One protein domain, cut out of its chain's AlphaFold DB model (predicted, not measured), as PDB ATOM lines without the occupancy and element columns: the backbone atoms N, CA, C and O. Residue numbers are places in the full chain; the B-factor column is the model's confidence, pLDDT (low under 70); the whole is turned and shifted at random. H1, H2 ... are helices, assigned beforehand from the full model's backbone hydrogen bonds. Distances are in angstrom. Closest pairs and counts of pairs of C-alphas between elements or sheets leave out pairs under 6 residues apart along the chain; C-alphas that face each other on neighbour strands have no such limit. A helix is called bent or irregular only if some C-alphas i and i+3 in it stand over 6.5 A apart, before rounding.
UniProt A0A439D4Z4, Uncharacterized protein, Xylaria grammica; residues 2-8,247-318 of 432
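This is residues 2 to 8 and 247 to 318 of the 432 residues of an uncharacterized protein of Xylaria grammica (UniProt A0A439D4Z4). H4 forms the middle of an open, strung-out line of helices, with H3 near one end, H5 beyond the other and short H1 nearby. Residues 247 to 258, holding H2, stick out beyond H3. The 79 printed residues include five named helices, H1 to H5 in order; the class is all helix. The whole is only just extended, close to loose: radius of gyration of the C-alphas 17.6 A, spans 50 by 31 by 21 A.

H4, residues 272 to 285, runs 20.0 A from C-alpha (297.997, 380.561, 319.652) to (286.332, 364.795, 323.466). H5 is 293 to 303, 15.0 A, irregular: C-alphas 294 and 297 are 7.9 A apart. H1 is 3 to 8, H2 247 to 253, H3 264 to 268.

H4 only just touches H1, 3 pairs of C-alphas within 8 A, closest Leu 277 and Leu 7, 6.7 A, with residues 277 to 280 alone; steep tilt of 41 degrees, opposite ways. H3 and H4 are close but not clearly touching, closest C-alphas Leu 267 and Arg 275, 6.6 A. H2 and H5 are apart from H4. O i to N i+4 pairs are within hydrogen-bond range throughout H1, H3 and H4, 2 of 3 in H2, 5 of 7 in H5.

Residues 9 to 246 are not printed; C-alphas 8 and 247 are 31.8 A apart. No link printed whole is long. Residues 2 to 8 and 247 to 262 have pLDDT under 70.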
ATOM      1  N   SER A   2     294.343 362.428 309.429       44.84
ATOM      2  CA  SER A   2     293.382 362.160 310.508       44.84
ATOM      3  C   SER A   2     293.399 363.360 311.462       44.84
ATOM      4  O   SER A   2     294.403 364.063 311.527       44.84
ATOM      5  N   GLN A   3     292.328 363.658 312.201       38.59
ATOM      6  CA  GLN A   3     292.380 364.772 313.161       38.59
ATOM      7  C   GLN A   3     293.458 364.569 314.233       38.59
ATOM      8  O   GLN A   3     294.044 365.537 314.708       38.59
ATOM      9  N   PHE A   4     293.775 363.319 314.562       39.69
ATOM     10  CA  PHE A   4     294.873 362.964 315.447       39.69
ATOM     11  C   PHE A   4     296.237 363.067 314.742       39.69
ATOM     12  O   PHE A   4     297.195 363.597 315.296       39.69
ATOM     13  N   GLU A   5     296.317 362.669 313.475       42.09
ATOM     14  CA  GLU A   5     297.520 362.831 312.653       42.09
ATOM     15  C   GLU A   5     297.833 364.306 312.384       42.09
ATOM     16  O   GLU A   5     298.981 364.706 312.447       42.09
ATOM     17  N   ALA A   6     296.826 365.151 312.173       43.91
ATOM     18  CA  ALA A   6     296.999 366.588 312.068       43.91
ATOM     19  C   ALA A   6     297.317 367.215 313.435       43.91
ATOM     20  O   ALA A   6     297.820 368.325 313.459       43.91
ATOM     21  N   LEU A   7     296.977 366.584 314.568       45.88
ATOM     22  CA  LEU A   7     297.355 367.049 315.917       45.88
ATOM     23  C   LEU A   7     298.837 366.748 316.154       45.88
ATOM     24  O   LEU A   7     299.582 367.633 316.560       45.88
ATOM     25  N   ILE A   8     299.270 365.530 315.818       44.44
ATOM     26  CA  ILE A   8     300.682 365.141 315.813       44.44
ATOM     27  C   ILE A   8     301.461 365.981 314.802       44.44
ATOM     28  O   ILE A   8     302.524 366.476 315.141       44.44
ATOM     29  N   ASN A 247     301.001 359.895 347.913       50.47
ATOM     30  CA  ASN A 247     301.765 361.021 347.353       50.47
ATOM     31  C   ASN A 247     301.089 361.760 346.184       50.47
ATOM     32  O   ASN A 247     301.669 362.679 345.617       50.47
ATOM     33  N   MET A 248     299.825 361.463 345.870       47.81
ATOM     34  CA  MET A 248     299.017 362.374 345.041       47.81
ATOM     35  C   MET A 248     298.853 363.757 345.695       47.81
ATOM     36  O   MET A 248     298.699 364.757 344.997       47.81
ATOM     37  N   ALA A 249     298.909 363.824 347.030       50.41
ATOM     38  CA  ALA A 249     298.956 365.088 347.757       50.41
ATOM     39  C   ALA A 249     300.276 365.838 347.499       50.41
ATOM     40  O   ALA A 249     300.232 367.039 347.256       50.41
ATOM     41  N   ASP A 250     301.414 365.136 347.437       53.03
ATOM     42  CA  ASP A 250     302.735 365.731 347.159       53.03
ATOM     43  C   ASP A 250     302.820 366.380 345.776       53.03
ATOM     44  O   ASP A 250     303.522 367.368 345.612       53.03
ATOM     45  N   LEU A 251     302.050 365.911 344.790       51.81
ATOM     46  CA  LEU A 251     301.951 366.601 343.500       51.81
ATOM     47  C   LEU A 251     301.278 367.971 343.587       51.81
ATOM     48  O   LEU A 251     301.610 368.850 342.805       51.81
ATOM     49  N   ARG A 252     300.338 368.163 344.519       50.78
ATOM     50  CA  ARG A 252     299.726 369.478 344.769       50.78
ATOM     51  C   ARG A 252     300.641 370.397 345.582       50.78
ATOM     52  O   ARG A 252     300.408 371.599 345.592       50.78
ATOM     53  N   PHE A 253     301.623 369.826 346.285       45.31
ATOM     54  CA  PHE A 253     302.646 370.549 347.050       45.31
ATOM     55  C   PHE A 253     303.953 370.735 346.284       45.31
ATOM     56  O   PHE A 253     304.843 371.454 346.731       45.31
ATOM     57  N   ALA A 254     304.075 370.106 345.121       51.22
ATOM     58  CA  ALA A 254     305.005 370.560 344.124       51.22
ATOM     59  C   ALA A 254     304.676 372.014 343.808       51.22
ATOM     60  O   ALA A 254     303.586 372.289 343.317       51.22
ATOM     61  N   ASP A 255     305.633 372.921 343.995       49.69
ATOM     62  CA  ASP A 255     305.621 374.268 343.398       49.69
ATOM     63  C   ASP A 255     305.703 374.213 341.849       49.69
ATOM     64  O   ASP A 255     306.253 375.089 341.187       49.69
ATOM     65  N   ILE A 256     305.166 373.156 341.240       54.25
ATOM     66  CA  ILE A 256     304.809 373.111 339.837       54.25
ATOM     67  C   ILE A 256     303.432 373.754 339.786       54.25
ATOM     68  O   ILE A 256     302.454 373.184 340.271       54.25
ATOM     69  N   GLU A 257     303.363 374.958 339.229       54.97
ATOM     70  CA  GLU A 257     302.107 375.671 339.047       54.97
ATOM     71  C   GLU A 257     301.205 374.878 338.085       54.97
ATOM     72  O   GLU A 257     301.223 375.067 336.869       54.97
ATOM     73  N   MET A 258     300.417 373.948 338.626       54.75
ATOM     74  CA  MET A 258     299.361 373.272 337.884       54.75
ATOM     75  C   MET A 258     298.226 374.270 337.676       54.75
ATOM     76  O   MET A 258     297.291 374.355 338.472       54.75
ATOM     77  N   ARG A 259     298.318 375.052 336.600       58.97
ATOM     78  CA  ARG A 259     297.196 375.865 336.134       58.97
ATOM     79  C   ARG A 259     296.170 374.941 335.500       58.97
ATOM     80  O   ARG A 259     296.454 374.280 334.503       58.97
ATOM     81  N   SER A 260     294.975 374.896 336.080       62.75
ATOM     82  CA  SER A 260     293.854 374.252 335.412       62.75
ATOM     83  C   SER A 260     293.505 375.074 334.177       62.75
ATOM     84  O   SER A 260     293.160 376.250 334.282       62.75
ATOM     85  N   LEU A 261     293.583 374.459 333.001       64.56
ATOM     86  CA  LEU A 261     293.254 375.109 331.730       64.56
ATOM     87  C   LEU A 261     291.749 375.373 331.567       64.56
ATOM     88  O   LEU A 261     291.330 375.952 330.573       64.56
ATOM     89  N   SER A 262     290.930 374.984 332.550       67.94
ATOM     90  CA  SER A 262     289.525 375.390 332.637       67.94
ATOM     91  C   SER A 262     289.356 376.902 332.838       67.94
ATOM     92  O   SER A 262     288.285 377.435 332.553       67.94
ATOM     93  N   ASP A 263     290.394 377.599 333.309       75.19
ATOM     94  CA  ASP A 263     290.363 379.049 333.454       75.19
ATOM     95  C   ASP A 263     290.548 379.721 332.087       75.19
ATOM     96  O   ASP A 263     291.634 379.720 331.503       75.19
ATOM     97  N   SER A 264     289.490 380.363 331.591       74.06
ATOM     98  CA  SER A 264     289.486 381.095 330.314       74.06
ATOM     99  C   SER A 264     290.612 382.134 330.207       74.06
ATOM    100  O   SER A 264     291.181 382.340 329.135       74.06
ATOM    101  N   HIS A 265     290.989 382.746 331.333       75.94
ATOM    102  CA  HIS A 265     292.130 383.657 331.419       75.94
ATOM    103  C   HIS A 265     293.486 382.958 331.249       75.94
ATOM    104  O   HIS A 265     294.390 383.545 330.658       75.94
ATOM    105  N   ALA A 266     293.636 381.722 331.740       78.44
ATOM    106  CA  ALA A 266     294.865 380.947 331.584       78.44
ATOM    107  C   ALA A 266     295.046 380.484 330.135       78.44
ATOM    108  O   ALA A 266     296.160 380.549 329.618       78.44
ATOM    109  N   LEU A 267     293.953 380.112 329.456       81.06
ATOM    110  CA  LEU A 267     293.978 379.793 328.027       81.06
ATOM    111  C   LEU A 267     294.460 380.984 327.201       81.06
ATOM    112  O   LEU A 267     295.337 380.814 326.363       81.06
ATOM    113  N   GLY A 268     293.961 382.196 327.472       85.44
ATOM    114  CA  GLY A 268     294.368 383.411 326.754       85.44
ATOM    115  C   GLY A 268     295.852 383.780 326.886       85.44
ATOM    116  O   GLY A 268     296.352 384.543 326.065       85.44
ATOM    117  N   ALA A 269     296.554 383.246 327.891       87.12
ATOM    118  CA  ALA A 269     297.986 383.460 328.095       87.12
ATOM    119  C   ALA A 269     298.875 382.467 327.322       87.12
ATOM    120  O   ALA A 269     300.092 382.648 327.288       87.12
ATOM    121  N   LEU A 270     298.295 381.417 326.733       83.06
ATOM    122  CA  LEU A 270     299.036 380.427 325.959       83.06
ATOM    123  C   LEU A 270     299.309 380.918 324.527       83.06
ATOM    124  O   LEU A 270     298.505 381.679 323.973       83.06
ATOM    125  N   PRO A 271     300.405 380.452 323.897       88.81
ATOM    126  CA  PRO A 271     300.619 380.626 322.465       88.81
ATOM    127  C   PRO A 271     299.394 380.180 321.656       88.81
ATOM    128  O   PRO A 271     298.682 379.252 322.041       88.81
ATOM    129  N   GLU A 272     299.136 380.852 320.535       89.56
ATOM    130  CA  GLU A 272     297.997 380.561 319.652       89.56
ATOM    131  C   GLU A 272     297.957 379.097 319.215       89.56
ATOM    132  O   GLU A 272     296.946 378.431 319.396       89.56
ATOM    133  N   THR A 273     299.095 378.568 318.795       83.19
ATOM    134  CA  THR A 273     299.271 377.173 318.395       83.19
ATOM    135  C   THR A 273     298.895 376.176 319.502       83.19
ATOM    136  O   THR A 273     298.167 375.213 319.266       83.19
ATOM    137  N   THR A 274     299.286 376.452 320.751       83.88
ATOM    138  CA  THR A 274     298.901 375.633 321.909       83.88
ATOM    139  C   THR A 274     297.401 375.722 322.202       83.88
ATOM    140  O   THR A 274     296.786 374.722 322.574       83.88
ATOM    141  N   ARG A 275     296.782 376.900 322.035       88.62
ATOM    142  CA  ARG A 275     295.325 377.058 322.189       88.62
ATOM    143  C   ARG A 275     294.564 376.273 321.128       88.62
ATOM    144  O   ARG A 275     293.600 375.596 321.474       88.62
ATOM    145  N   ASP A 276     295.022 376.318 319.882       89.38
ATOM    146  CA  ASP A 276     294.431 375.558 318.781       89.38
ATOM    147  C   ASP A 276     294.525 374.052 319.042       89.38
ATOM    148  O   ASP A 276     293.547 373.325 318.872       89.38
ATOM    149  N   LEU A 277     295.673 373.578 319.537       86.38
ATOM    150  CA  LEU A 277     295.859 372.187 319.952       86.38
ATOM    151  C   LEU A 277     294.844 371.771 321.032       86.38
ATOM    152  O   LEU A 277     294.221 370.717 320.924       86.38
ATOM    153  N   ILE A 278     294.649 372.609 322.057       87.94
ATOM    154  CA  ILE A 278     293.668 372.364 323.127       87.94
ATOM    155  C   ILE A 278     292.246 372.323 322.566       87.94
ATOM    156  O   ILE A 278     291.501 371.404 322.901       87.94
ATOM    157  N   GLY A 279     291.879 373.276 321.704       89.62
ATOM    158  CA  GLY A 279     290.564 373.302 321.059       89.62
ATOM    159  C   GLY A 279     290.297 372.019 320.274       89.62
ATOM    160  O   GLY A 279     289.241 371.415 320.404       89.62
ATOM    161  N   ARG A 280     291.302 371.509 319.565       88.69
ATOM    162  CA  ARG A 280     291.193 370.242 318.835       88.69
ATOM    163  C   ARG A 280     291.069 369.019 319.742       88.69
ATOM    164  O   ARG A 280     290.395 368.065 319.373       88.69
ATOM    165  N   PHE A 281     291.696 369.017 320.919       87.06
ATOM    166  CA  PHE A 281     291.450 367.960 321.904       87.06
ATOM    167  C   PHE A 281     290.024 368.011 322.453       87.06
ATOM    168  O   PHE A 281     289.427 366.959 322.658       87.06
ATOM    169  N   GLN A 282     289.477 369.213 322.657       89.62
ATOM    170  CA  GLN A 282     288.079 369.390 323.056       89.62
ATOM    171  C   GLN A 282     287.131 368.905 321.960       89.62
ATOM    172  O   GLN A 282     286.207 368.161 322.263       89.62
ATOM    173  N   ASP A 283     287.415 369.217 320.693       91.94
ATOM    174  CA  ASP A 283     286.644 368.701 319.560       91.94
ATOM    175  C   ASP A 283     286.618 367.165 319.556       91.94
ATOM    176  O   ASP A 283     285.561 366.567 319.369       91.94
ATOM    177  N   VAL A 284     287.755 366.507 319.813       88.69
ATOM    178  CA  VAL A 284     287.829 365.038 319.907       88.69
ATOM    179  C   VAL A 284     287.040 364.500 321.107       88.69
ATOM    180  O   VAL A 284     286.361 363.483 320.963       88.69
ATOM    181  N   ASP A 285     287.095 365.169 322.262       87.56
ATOM    182  CA  ASP A 285     286.332 364.795 323.466       87.56
ATOM    183  C   ASP A 285     284.814 364.928 323.244       87.56
ATOM    184  O   ASP A 285     284.040 364.026 323.571       87.56
ATOM    185  N   ASP A 286     284.395 365.992 322.554       91.12
ATOM    186  CA  ASP A 286     283.020 366.207 322.088       91.12
ATOM    187  C   ASP A 286     282.637 365.275 320.917       91.12
ATOM    188  O   ASP A 286     281.485 365.231 320.461       91.12
ATOM    189  N   GLY A 287     283.601 364.494 320.424       92.38
ATOM    190  CA  GLY A 287     283.455 363.548 319.332       92.38
ATOM    191  C   GLY A 287     283.255 364.210 317.974       92.38
ATOM    192  O   GLY A 287     282.736 363.561 317.074       92.38
ATOM    193  N   ILE A 288     283.588 365.482 317.793       95.19
ATOM    194  CA  ILE A 288     283.415 366.215 316.539       95.19
ATOM    195  C   ILE A 288     284.331 365.620 315.465       95.19
ATOM    196  O   ILE A 288     285.539 365.536 315.642       95.19
ATOM    197  N   GLN A 289     283.751 365.223 314.326       94.69
ATOM    198  CA  GLN A 289     284.473 364.714 313.151       94.69
ATOM    199  C   GLN A 289     285.469 363.568 313.457       94.69
ATOM    200  O   GLN A 289     286.554 363.489 312.880       94.69
ATOM    201  N   VAL A 290     285.096 362.642 314.343       93.75
ATOM    202  CA  VAL A 290     285.926 361.473 314.696       93.75
ATOM    203  C   VAL A 290     285.636 360.234 313.842       93.75
ATOM    204  O   VAL A 290     286.477 359.349 313.731       93.75
ATOM    205  N   VAL A 291     284.454 360.151 313.223       95.62
ATOM    206  CA  VAL A 291     284.016 359.007 312.409       95.62
ATOM    207  C   VAL A 291     284.113 359.349 310.925       95.62
ATOM    208  O   VAL A 291     283.378 360.222 310.468       95.62
ATOM    209  N   PRO A 292     284.924 358.651 310.119       96.38
ATOM    210  CA  PRO A 292     284.964 358.904 308.683       96.38
ATOM    211  C   PRO A 292     283.609 358.614 308.026       96.38
ATOM    212  O   PRO A 292     283.062 357.519 308.183       96.38
ATOM    213  N   ALA A 293     283.087 359.563 307.242       97.25
ATOM    214  CA  ALA A 293     281.797 359.429 306.554       97.25
ATOM    215  C   ALA A 293     281.704 358.140 305.723       97.25
ATOM    216  O   ALA A 293     280.671 357.471 305.701       97.25
ATOM    217  N   LEU A 294     282.821 357.763 305.101       97.50
ATOM    218  CA  LEU A 294     282.934 356.620 304.203       97.50
ATOM    219  C   LEU A 294     282.738 355.249 304.886       97.50
ATOM    220  O   LEU A 294     282.260 354.327 304.230       97.50
ATOM    221  N   ILE A 295     283.068 355.110 306.179       97.50
ATOM    222  CA  ILE A 295     282.828 353.881 306.968       97.50
ATOM    223  C   ILE A 295     281.713 354.052 308.006       97.50
ATOM    224  O   ILE A 295     281.529 353.200 308.880       97.50
ATOM    225  N   ARG A 296     280.956 355.154 307.944       97.50
ATOM    226  CA  ARG A 296     279.889 355.437 308.909       97.50
ATOM    227  C   ARG A 296     278.916 354.258 309.085       97.50
ATOM    228  O   ARG A 296     278.653 353.923 310.239       97.50
ATOM    229  N   PRO A 297     278.403 353.599 308.023       98.19
ATOM    230  CA  PRO A 297     277.480 352.474 308.192       98.19
ATOM    231  C   PRO A 297     278.080 351.317 309.001       98.19
ATOM    232  O   PRO A 297     277.391 350.691 309.802       98.19
ATOM    233  N   GLN A 298     279.369 351.039 308.812       98.19
ATOM    234  CA  GLN A 298     280.089 349.968 309.494       98.19
ATOM    235  C   GLN A 298     280.327 350.318 310.963       98.19
ATOM    236  O   GLN A 298     280.159 349.459 311.824       98.19
ATOM    237  N   VAL A 299     280.638 351.582 311.260       96.56
ATOM    238  CA  VAL A 299     280.752 352.077 312.640       96.56
ATOM    239  C   VAL A 299     279.404 352.008 313.358       96.56
ATOM    240  O   VAL A 299     279.329 351.483 314.468       96.56
ATOM    241  N   GLU A 300     278.322 352.463 312.720       97.06
ATOM    242  CA  GLU A 300     276.965 352.383 313.280       97.06
ATOM    243  C   GLU A 300     276.548 350.930 313.551       97.06
ATOM    244  O   GLU A 300     275.994 350.631 314.614       97.06
ATOM    245  N   ALA A 301     276.860 350.018 312.624       97.12
ATOM    246  CA  ALA A 301     276.610 348.590 312.783       97.12
ATOM    247  C   ALA A 301     277.426 347.981 313.934       97.12
ATOM    248  O   ALA A 301     276.870 347.240 314.744       97.12
ATOM    249  N   ALA A 302     278.715 348.314 314.044       94.31
ATOM    250  CA  ALA A 302     279.593 347.798 315.092       94.31
ATOM    251  C   ALA A 302     279.213 348.316 316.488       94.31
ATOM    252  O   ALA A 302     279.232 347.565 317.461       94.31
ATOM    253  N   MET A 303     278.819 349.588 316.593       92.38
ATOM    254  CA  MET A 303     278.388 350.203 317.852       92.38
ATOM    255  C   MET A 303     276.944 349.857 318.243       92.38
ATOM    256  O   MET A 303     276.550 350.073 319.393       92.38
ATOM    257  N   GLY A 304     276.126 349.402 317.290       94.69
ATOM    258  CA  GLY A 304     274.687 349.203 317.477       94.69
ATOM    259  C   GLY A 304     273.922 350.501 317.771       94.69
ATOM    260  O   GLY A 304     272.862 350.468 318.399       94.69
ATOM    261  N   LYS A 305     274.472 351.659 317.382       94.31
ATOM    262  CA  LYS A 305     273.911 352.996 317.631       94.31
ATOM    263  C   LYS A 305     274.189 353.901 316.436       94.31
ATOM    264  O   LYS A 305     275.255 353.816 315.838       94.31
ATOM    265  N   SER A 306     273.253 354.799 316.130       97.00
ATOM    266  CA  SER A 306     273.465 355.799 315.080       97.00
ATOM    267  C   SER A 306     274.508 356.834 315.511       97.00
ATOM    268  O   SER A 306     274.485 357.318 316.648       97.00
ATOM    269  N   VAL A 307     275.407 357.170 314.589       95.44
ATOM    270  CA  VAL A 307     276.443 358.189 314.744       95.44
ATOM    271  C   VAL A 307     275.802 359.552 314.489       95.44
ATOM    272  O   VAL A 307     275.056 359.729 313.520       95.44
ATOM    273  N   ARG A 308     276.052 360.532 315.369       96.38
ATOM    274  CA  ARG A 308     275.448 361.863 315.213       96.38
ATOM    275  C   ARG A 308     276.127 362.606 314.061       96.38
ATOM    276  O   ARG A 308     277.320 362.412 313.847       96.38
ATOM    277  N   PRO A 309     275.422 363.514 313.362       97.19
ATOM    278  CA  PRO A 309     275.993 364.221 312.216       97.19
ATOM    279  C   PRO A 309     277.305 364.960 312.512       97.19
ATOM    280  O   PRO A 309     278.221 364.892 311.707       97.19
ATOM    281  N   HIS A 310     277.439 365.604 313.679       96.00
ATOM    282  CA  HIS A 310     278.681 366.304 314.042       96.00
ATOM    283  C   HIS A 310     279.853 365.358 314.306       96.00
ATOM    284  O   HIS A 310     280.991 365.803 314.247       96.00
ATOM    285  N   ASN A 311     279.601 364.071 314.574       95.56
ATOM    286  CA  ASN A 311     280.674 363.100 314.750       95.56
ATOM    287  C   ASN A 311     281.294 362.656 313.424       95.56
ATOM    288  O   ASN A 311     282.315 361.978 313.433       95.56
ATOM    289  N   VAL A 312     280.683 363.007 312.293       96.81
ATOM    290  CA  VAL A 312     281.101 362.532 310.980       96.81
ATOM    291  C   VAL A 312     282.132 363.480 310.369       96.81
ATOM    292  O   VAL A 312     281.877 364.670 310.199       96.81
ATOM    293  N   ALA A 313     283.297 362.945 310.014       96.00
ATOM    294  CA  ALA A 313     284.301 363.607 309.197       96.00
ATOM    295  C   ALA A 313     284.022 363.341 307.716       96.00
ATOM    296  O   ALA A 313     284.238 362.234 307.220       96.00
ATOM    297  N   GLU A 314     283.574 364.374 307.003       94.94
ATOM    298  CA  GLU A 314     283.371 364.311 305.547       94.94
ATOM    299  C   GLU A 314     284.698 364.195 304.789       94.94
ATOM    300  O   GLU A 314     284.785 363.555 303.743       94.94
ATOM    301  N   GLN A 315     285.757 364.796 305.332       91.62
ATOM    302  CA  GLN A 315     287.098 364.722 304.773       91.62
ATOM    303  C   GLN A 315     287.917 363.714 305.570       91.62
ATOM    304  O   GLN A 315     288.359 363.992 306.684       91.62
ATOM    305  N   TYR A 316     288.134 362.544 304.977       88.06
ATOM    306  CA  TYR A 316     289.050 361.545 305.506       88.06
ATOM    307  C   TYR A 316     290.093 361.187 304.457       88.06
ATOM    308  O   TYR A 316     289.819 361.149 303.263       88.06
ATOM    309  N   HIS A 317     291.316 360.988 304.922       87.19
ATOM    310  CA  HIS A 317     292.496 360.850 304.075       87.19
ATOM    311  C   HIS A 317     292.850 359.391 303.777       87.19
ATOM    312  O   HIS A 317     293.574 359.137 302.819       87.19
ATOM    313  N   LEU A 318     292.350 358.450 304.583       88.31
ATOM    314  CA  LEU A 318     292.546 357.029 304.340       88.31
ATOM    315  C   LEU A 318     291.586 356.519 303.273       88.31
ATOM    316  O   LEU A 318     290.471 357.022 303.098       88.31
TER     317      LEU A 318